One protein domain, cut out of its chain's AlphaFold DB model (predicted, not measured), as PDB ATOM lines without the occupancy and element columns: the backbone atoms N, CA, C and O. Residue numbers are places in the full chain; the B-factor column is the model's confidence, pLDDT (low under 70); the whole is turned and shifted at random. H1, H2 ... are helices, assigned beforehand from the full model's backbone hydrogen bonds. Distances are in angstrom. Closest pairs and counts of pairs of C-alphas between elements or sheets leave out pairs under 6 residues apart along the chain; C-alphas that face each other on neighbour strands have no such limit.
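What this domain is: This is residues 91 to 137 of the 138 residues of an uncharacterized protein of hydrothermal vent metagenome (UniProt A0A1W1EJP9). Two helices, H1 and H3, pack side by side and run the same way, making a slanted pair; between them in the chain, residues 109 to 115 fold back from the end of H1 to the short helix H2, which stands off to one side of the pair and makes a corner with H3. The printed part has 47 residues, with three named helices in the order H1, H2, H3 and no named strand. The class is all helix. The whole is compact, with a radius of gyration of the C-alphas of 9.3 A, and spans 27 by 18 by 11 A.

Where its parts are: Find C-alpha 91 at (-18.066, -8.004, 50.287); from there H1, the longest helix, covers residues 91 to 108 and runs 25.0 A to C-alpha 108 at (-22.493, -31.410, 42.584), with y falling along the way. H3 covers residues 123 to 135; start at C-alpha 123 and go 18.2 A to C-alpha 135 at (-15.485, -29.384, 47.259), where y has fallen again. Between these two in the chain look for H2, residues 116 to 121, which is 8.7 A from first to last C-alpha.

How they stand to each other: Begin with H1 and look across to H3: the two touch, with 56 pairs of C-alphas within 8 A. Their closest C-alphas are those of Gly 100 and Trp 129, 4.0 A apart. Their centres are 6.3 A apart. They run the same way at a steep tilt of 37 degrees, only just beyond shallow. Then go outward to H2, which touches H3 only at the corner by their link, with residues 125 to 126 of H3 alone. The closest C-alphas there are those of Phe 119 and Arg 126, 4.9 A apart. H2 and H3 run opposite ways at a steep tilt of 53 degrees. H1 and H2 are near each other, with 5 pairs of C-alphas within 10 A. In the backbones of H1, H2 and H3, every O i to N i+4 pair is within hydrogen-bond range.

The domain as a whole: Look at the C-alphas of Ser 91 and Tyr 110 for the two farthest apart, at 28.6 A. The first and last printed C-alphas, those of Ser 91 and Tyr 137, are 26.1 A apart. The printed part has no cut. The link from H1 to H2 has 7 residues and is short; the link from H2 to H3, the single residue Ile 122, is tight. Read the B-factor column for the model's confidence: the mean pLDDT of the printed part is 84.2, and residues 91 to 93 are under 70.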
ATOM      1  N   SER A  91     -16.766  -7.330  50.101       60.56
ATOM      2  CA  SER A  91     -18.066  -8.004  50.287       60.56
ATOM      3  C   SER A  91     -18.801  -8.263  48.988       60.56
ATOM      4  O   SER A  91     -19.392  -9.324  48.847       60.56
ATOM      5  N   TYR A  92     -18.722  -7.395  47.976       62.62
ATOM      6  CA  TYR A  92     -19.332  -7.705  46.681       62.62
ATOM      7  C   TYR A  92     -18.651  -8.909  46.014       62.62
ATOM      8  O   TYR A  92     -19.323  -9.806  45.490       62.62
ATOM      9  N   LYS A  93     -17.312  -8.972  46.060       68.94
ATOM     10  CA  LYS A  93     -16.555 -10.136  45.581       68.94
ATOM     11  C   LYS A  93     -16.893 -11.384  46.404       68.94
ATOM     12  O   LYS A  93     -17.222 -12.403  45.794       68.94
ATOM     13  N   ARG A  94     -16.904 -11.284  47.740       76.19
ATOM     14  CA  ARG A  94     -17.217 -12.368  48.691       76.19
ATOM     15  C   ARG A  94     -18.658 -12.863  48.561       76.19
ATOM     16  O   ARG A  94     -18.883 -14.059  48.495       76.19
ATOM     17  N   GLY A  95     -19.635 -11.975  48.436       83.94
ATOM     18  CA  GLY A  95     -21.047 -12.319  48.283       83.94
ATOM     19  C   GLY A  95     -21.320 -13.051  46.971       83.94
ATOM     20  O   GLY A  95     -22.026 -14.058  46.950       83.94
ATOM     21  N   ASN A  96     -20.702 -12.604  45.875       86.19
ATOM     22  CA  ASN A  96     -20.787 -13.330  44.610       86.19
ATOM     23  C   ASN A  96     -20.049 -14.672  44.660       86.19
ATOM     24  O   ASN A  96     -20.567 -15.639  44.109       86.19
ATOM     25  N   TYR A  97     -18.902 -14.751  45.341       88.19
ATOM     26  CA  TYR A  97     -18.188 -16.008  45.568       88.19
ATOM     27  C   TYR A  97     -19.032 -17.004  46.367       88.19
ATOM     28  O   TYR A  97     -19.268 -18.107  45.890       88.19
ATOM     29  N   ASN A  98     -19.586 -16.590  47.508       88.06
ATOM     30  CA  ASN A  98     -20.428 -17.426  48.367       88.06
ATOM     31  C   ASN A  98     -21.674 -17.929  47.632       88.06
ATOM     32  O   ASN A  98     -22.057 -19.092  47.755       88.06
ATOM     33  N   LEU A  99     -22.300 -17.062  46.829       88.75
ATOM     34  CA  LEU A  99     -23.426 -17.463  45.990       88.75
ATOM     35  C   LEU A  99     -22.997 -18.486  44.932       88.75
ATOM     36  O   LEU A  99     -23.691 -19.480  44.734       88.75
ATOM     37  N   GLY A 100     -21.855 -18.251  44.279       90.94
ATOM     38  CA  GLY A 100     -21.253 -19.195  43.344       90.94
ATOM     39  C   GLY A 100     -21.033 -20.550  44.003       90.94
ATOM     40  O   GLY A 100     -21.540 -21.545  43.504       90.94
ATOM     41  N   TYR A 101     -20.364 -20.570  45.155       91.12
ATOM     42  CA  TYR A 101     -20.059 -21.769  45.934       91.12
ATOM     43  C   TYR A 101     -21.307 -22.587  46.254       91.12
ATOM     44  O   TYR A 101     -21.374 -23.770  45.930       91.12
ATOM     45  N   LYS A 102     -22.351 -21.942  46.784       91.38
ATOM     46  CA  LYS A 102     -23.626 -22.603  47.093       91.38
ATOM     47  C   LYS A 102     -24.272 -23.234  45.857       91.38
ATOM     48  O   LYS A 102     -24.767 -24.359  45.918       91.38
ATOM     49  N   ASP A 103     -24.272 -22.515  44.740       92.31
ATOM     50  CA  ASP A 103     -24.803 -22.989  43.459       92.31
ATOM     51  C   ASP A 103     -23.957 -24.145  42.878       92.31
ATOM     52  O   ASP A 103     -24.497 -25.103  42.312       92.31
ATOM     53  N   GLY A 104     -22.637 -24.096  43.074       91.31
ATOM     54  CA  GLY A 104     -21.693 -25.159  42.734       91.31
ATOM     55  C   GLY A 104     -21.969 -26.439  43.519       91.31
ATOM     56  O   GLY A 104     -22.170 -27.488  42.910       91.31
ATOM     57  N   CYS A 105     -22.105 -26.340  44.844       88.62
ATOM     58  CA  CYS A 105     -22.425 -27.480  45.706       88.62
ATOM     59  C   CYS A 105     -23.775 -28.117  45.370       88.62
ATOM     60  O   CYS A 105     -23.904 -29.337  45.328       88.62
ATOM     61  N   ARG A 106     -24.794 -27.303  45.068       85.25
ATOM     62  CA  ARG A 106     -26.090 -27.813  44.588       85.25
ATOM     63  C   ARG A 106     -25.948 -28.575  43.276       85.25
ATOM     64  O   ARG A 106     -26.588 -29.606  43.102       85.25
ATOM     65  N   THR A 107     -25.099 -28.070  42.380       87.38
ATOM     66  CA  THR A 107     -24.801 -28.724  41.104       87.38
ATOM     67  C   THR A 107     -24.102 -30.065  41.297       87.38
ATOM     68  O   THR A 107     -24.442 -31.001  40.583       87.38
ATOM     69  N   ALA A 108     -23.160 -30.158  42.237       83.62
ATOM     70  CA  ALA A 108     -22.493 -31.410  42.584       83.62
ATOM     71  C   ALA A 108     -23.482 -32.441  43.149       83.62
ATOM     72  O   ALA A 108     -23.534 -33.569  42.673       83.62
ATOM     73  N   ARG A 109     -24.370 -32.011  44.053       78.94
ATOM     74  CA  ARG A 109     -25.436 -32.828  44.662       78.94
ATOM     75  C   ARG A 109     -26.671 -33.015  43.760       78.94
ATOM     76  O   ARG A 109     -27.799 -32.967  44.244       78.94
ATOM     77  N   TYR A 110     -26.476 -33.200  42.455       74.31
ATOM     78  CA  TYR A 110     -27.507 -33.547  41.454       74.31
ATOM     79  C   TYR A 110     -28.462 -32.438  40.971       74.31
ATOM     80  O   TYR A 110     -29.262 -32.676  40.066       74.31
ATOM     81  N   ARG A 111     -28.390 -31.200  41.481       72.00
ATOM     82  CA  ARG A 111     -29.243 -30.086  41.010       72.00
ATOM     83  C   ARG A 111     -28.431 -29.022  40.297       72.00
ATOM     84  O   ARG A 111     -27.965 -28.070  40.927       72.00
ATOM     85  N   TYR A 112     -28.317 -29.135  38.971       77.94
ATOM     86  CA  TYR A 112     -27.594 -28.154  38.158       77.94
ATOM     87  C   TYR A 112     -28.149 -26.738  38.350       77.94
ATOM     88  O   TYR A 112     -29.166 -26.336  37.786       77.94
ATOM     89  N   THR A 113     -27.428 -25.963  39.151       76.88
ATOM     90  CA  THR A 113     -27.788 -24.615  39.559       76.88
ATOM     91  C   THR A 113     -26.627 -23.731  39.142       76.88
ATOM     92  O   THR A 113     -25.599 -23.682  39.805       76.88
ATOM     93  N   LYS A 114     -26.737 -23.085  37.977       84.25
ATOM     94  CA  LYS A 114     -25.701 -22.179  37.463       84.25
ATOM     95  C   LYS A 114     -26.336 -20.943  36.856       84.25
ATOM     96  O   LYS A 114     -26.957 -21.006  35.792       84.25
ATOM     97  N   ASN A 115     -26.133 -19.794  37.489       86.31
ATOM     98  CA  ASN A 115     -26.570 -18.520  36.939       86.31
ATOM     99  C   ASN A 115     -25.684 -18.149  35.739       86.31
ATOM    100  O   ASN A 115     -24.564 -17.667  35.906       86.31
ATOM    101  N   ARG A 116     -26.188 -18.378  34.517       85.62
ATOM    102  CA  ARG A 116     -25.428 -18.186  33.265       85.62
ATOM    103  C   ARG A 116     -24.878 -16.763  33.117       85.62
ATOM    104  O   ARG A 116     -23.723 -16.600  32.730       85.62
ATOM    105  N   TYR A 117     -25.667 -15.745  33.466       85.12
ATOM    106  CA  TYR A 117     -25.240 -14.345  33.385       85.12
ATOM    107  C   TYR A 117     -24.093 -14.049  34.358       85.12
ATOM    108  O   TYR A 117     -23.075 -13.484  33.955       85.12
ATOM    109  N   LYS A 118     -24.221 -14.469  35.624       82.75
ATOM    110  CA  LYS A 118     -23.172 -14.255  36.632       82.75
ATOM    111  C   LYS A 118     -21.920 -15.070  36.330       82.75
ATOM    112  O   LYS A 118     -20.821 -14.548  36.452       82.75
ATOM    113  N   PHE A 119     -22.070 -16.304  35.857       85.44
ATOM    114  CA  PHE A 119     -20.941 -17.141  35.462       85.44
ATOM    115  C   PHE A 119     -20.121 -16.494  34.336       85.44
ATOM    116  O   PHE A 119     -18.891 -16.512  34.381       85.44
ATOM    117  N   ARG A 120     -20.776 -15.854  33.356       77.44
ATOM    118  CA  ARG A 120     -20.098 -15.150  32.257       77.44
ATOM    119  C   ARG A 120     -19.472 -13.820  32.685       77.44
ATOM    120  O   ARG A 120     -18.351 -13.546  32.277       77.44
ATOM    121  N   ASN A 121     -20.147 -13.031  33.521       81.00
ATOM    122  CA  ASN A 121     -19.763 -11.632  33.762       81.00
ATOM    123  C   ASN A 121     -19.118 -11.353  35.133       81.00
ATOM    124  O   ASN A 121     -18.546 -10.285  35.318       81.00
ATOM    125  N   ILE A 122     -19.190 -12.275  36.100       85.62
ATOM    126  CA  ILE A 122     -18.686 -12.066  37.466       85.62
ATOM    127  C   ILE A 122     -17.650 -13.140  37.807       85.62
ATOM    128  O   ILE A 122     -17.990 -14.297  38.067       85.62
ATOM    129  N   ARG A 123     -16.372 -12.742  37.838       84.56
ATOM    130  CA  ARG A 123     -15.238 -13.645  38.100       84.56
ATOM    131  C   ARG A 123     -15.361 -14.375  39.440       84.56
ATOM    132  O   ARG A 123     -15.261 -15.595  39.457       84.56
ATOM    133  N   SER A 124     -15.666 -13.665  40.529       82.25
ATOM    134  CA  SER A 124     -15.744 -14.282  41.860       82.25
ATOM    135  C   SER A 124     -16.886 -15.295  41.989       82.25
ATOM    136  O   SER A 124     -16.712 -16.322  42.630       82.25
ATOM    137  N   TYR A 125     -18.025 -15.080  41.315       91.00
ATOM    138  CA  TYR A 125     -19.098 -16.081  41.237       91.00
ATOM    139  C   TYR A 125     -18.655 -17.330  40.475       91.00
ATOM    140  O   TYR A 125     -18.960 -18.447  40.884       91.00
ATOM    141  N   ARG A 126     -17.927 -17.156  39.368       93.50
ATOM    142  CA  ARG A 126     -17.393 -18.274  38.581       93.50
ATOM    143  C   ARG A 126     -16.393 -19.105  39.382       93.50
ATOM    144  O   ARG A 126     -16.463 -20.329  39.327       93.50
ATOM    145  N   GLU A 127     -15.487 -18.444  40.098       88.50
ATOM    146  CA  GLU A 127     -14.519 -19.084  40.995       88.50
ATOM    147  C   GLU A 127     -15.245 -19.842  42.106       88.50
ATOM    148  O   GLU A 127     -15.081 -21.053  42.200       88.50
ATOM    149  N   GLY A 128     -16.154 -19.179  42.831       89.69
ATOM    150  CA  GLY A 128     -16.956 -19.815  43.874       89.69
ATOM    151  C   GLY A 128     -17.720 -21.032  43.362       89.69
ATOM    152  O   GLY A 128     -17.661 -22.087  43.976       89.69
ATOM    153  N   TRP A 129     -18.374 -20.938  42.200       93.56
ATOM    154  CA  TRP A 129     -19.127 -22.055  41.620       93.56
ATOM    155  C   TRP A 129     -18.260 -23.258  41.268       93.56
ATOM    156  O   TRP A 129     -18.681 -24.391  41.484       93.56
ATOM    157  N   ARG A 130     -17.050 -23.035  40.743       92.62
ATOM    158  CA  ARG A 130     -16.102 -24.123  40.472       92.62
ATOM    159  C   ARG A 130     -15.610 -24.756  41.769       92.62
ATOM    160  O   ARG A 130     -15.624 -25.977  41.858       92.62
ATOM    161  N   THR A 131     -15.239 -23.935  42.750       90.81
ATOM    162  CA  THR A 131     -14.787 -24.398  44.066       90.81
ATOM    163  C   THR A 131     -15.877 -25.209  44.760       90.81
ATOM    164  O   THR A 131     -15.669 -26.381  45.021       90.81
ATOM    165  N   GLY A 132     -17.087 -24.667  44.921       91.44
ATOM    166  CA  GLY A 132     -18.184 -25.396  45.561       91.44
ATOM    167  C   GLY A 132     -18.620 -26.642  44.793       91.44
ATOM    168  O   GLY A 132     -19.010 -27.629  45.399       91.44
ATOM    169  N   ARG A 133     -18.537 -26.654  43.454       87.00
ATOM    170  CA  ARG A 133     -18.806 -27.884  42.695       87.00
ATOM    171  C   ARG A 133     -17.752 -28.958  42.950       87.00
ATOM    172  O   ARG A 133     -18.120 -30.116  42.939       87.00
ATOM    173  N   ARG A 134     -16.482 -28.597  43.126       88.38
ATOM    174  CA  ARG A 134     -15.406 -29.547  43.430       88.38
ATOM    175  C   ARG A 134     -15.497 -30.032  44.877       88.38
ATOM    176  O   ARG A 134     -15.558 -31.228  45.099       88.38
ATOM    177  N   ASP A 135     -15.576 -29.102  45.823       89.44
ATOM    178  CA  ASP A 135     -15.485 -29.384  47.259       89.44
ATOM    179  C   ASP A 135     -16.730 -30.118  47.809       89.44
ATOM    180  O   ASP A 135     -16.672 -30.724  48.867       89.44
ATOM    181  N   CYS A 136     -17.871 -30.062  47.111       84.31
ATOM    182  CA  CYS A 136     -19.112 -30.758  47.490       84.31
ATOM    183  C   CYS A 136     -19.460 -31.948  46.573       84.31
ATOM    184  O   CYS A 136     -20.621 -32.370  46.558       84.31
ATOM    185  N   TYR A 137     -18.524 -32.378  45.716       70.12
ATOM    186  CA  TYR A 137     -18.655 -33.570  44.866       70.12
ATOM    187  C   TYR A 137     -18.052 -34.827  45.512       70.12
ATOM    188  O   TYR A 137     -18.284 -35.921  45.007       70.12
TER     189      TYR A 137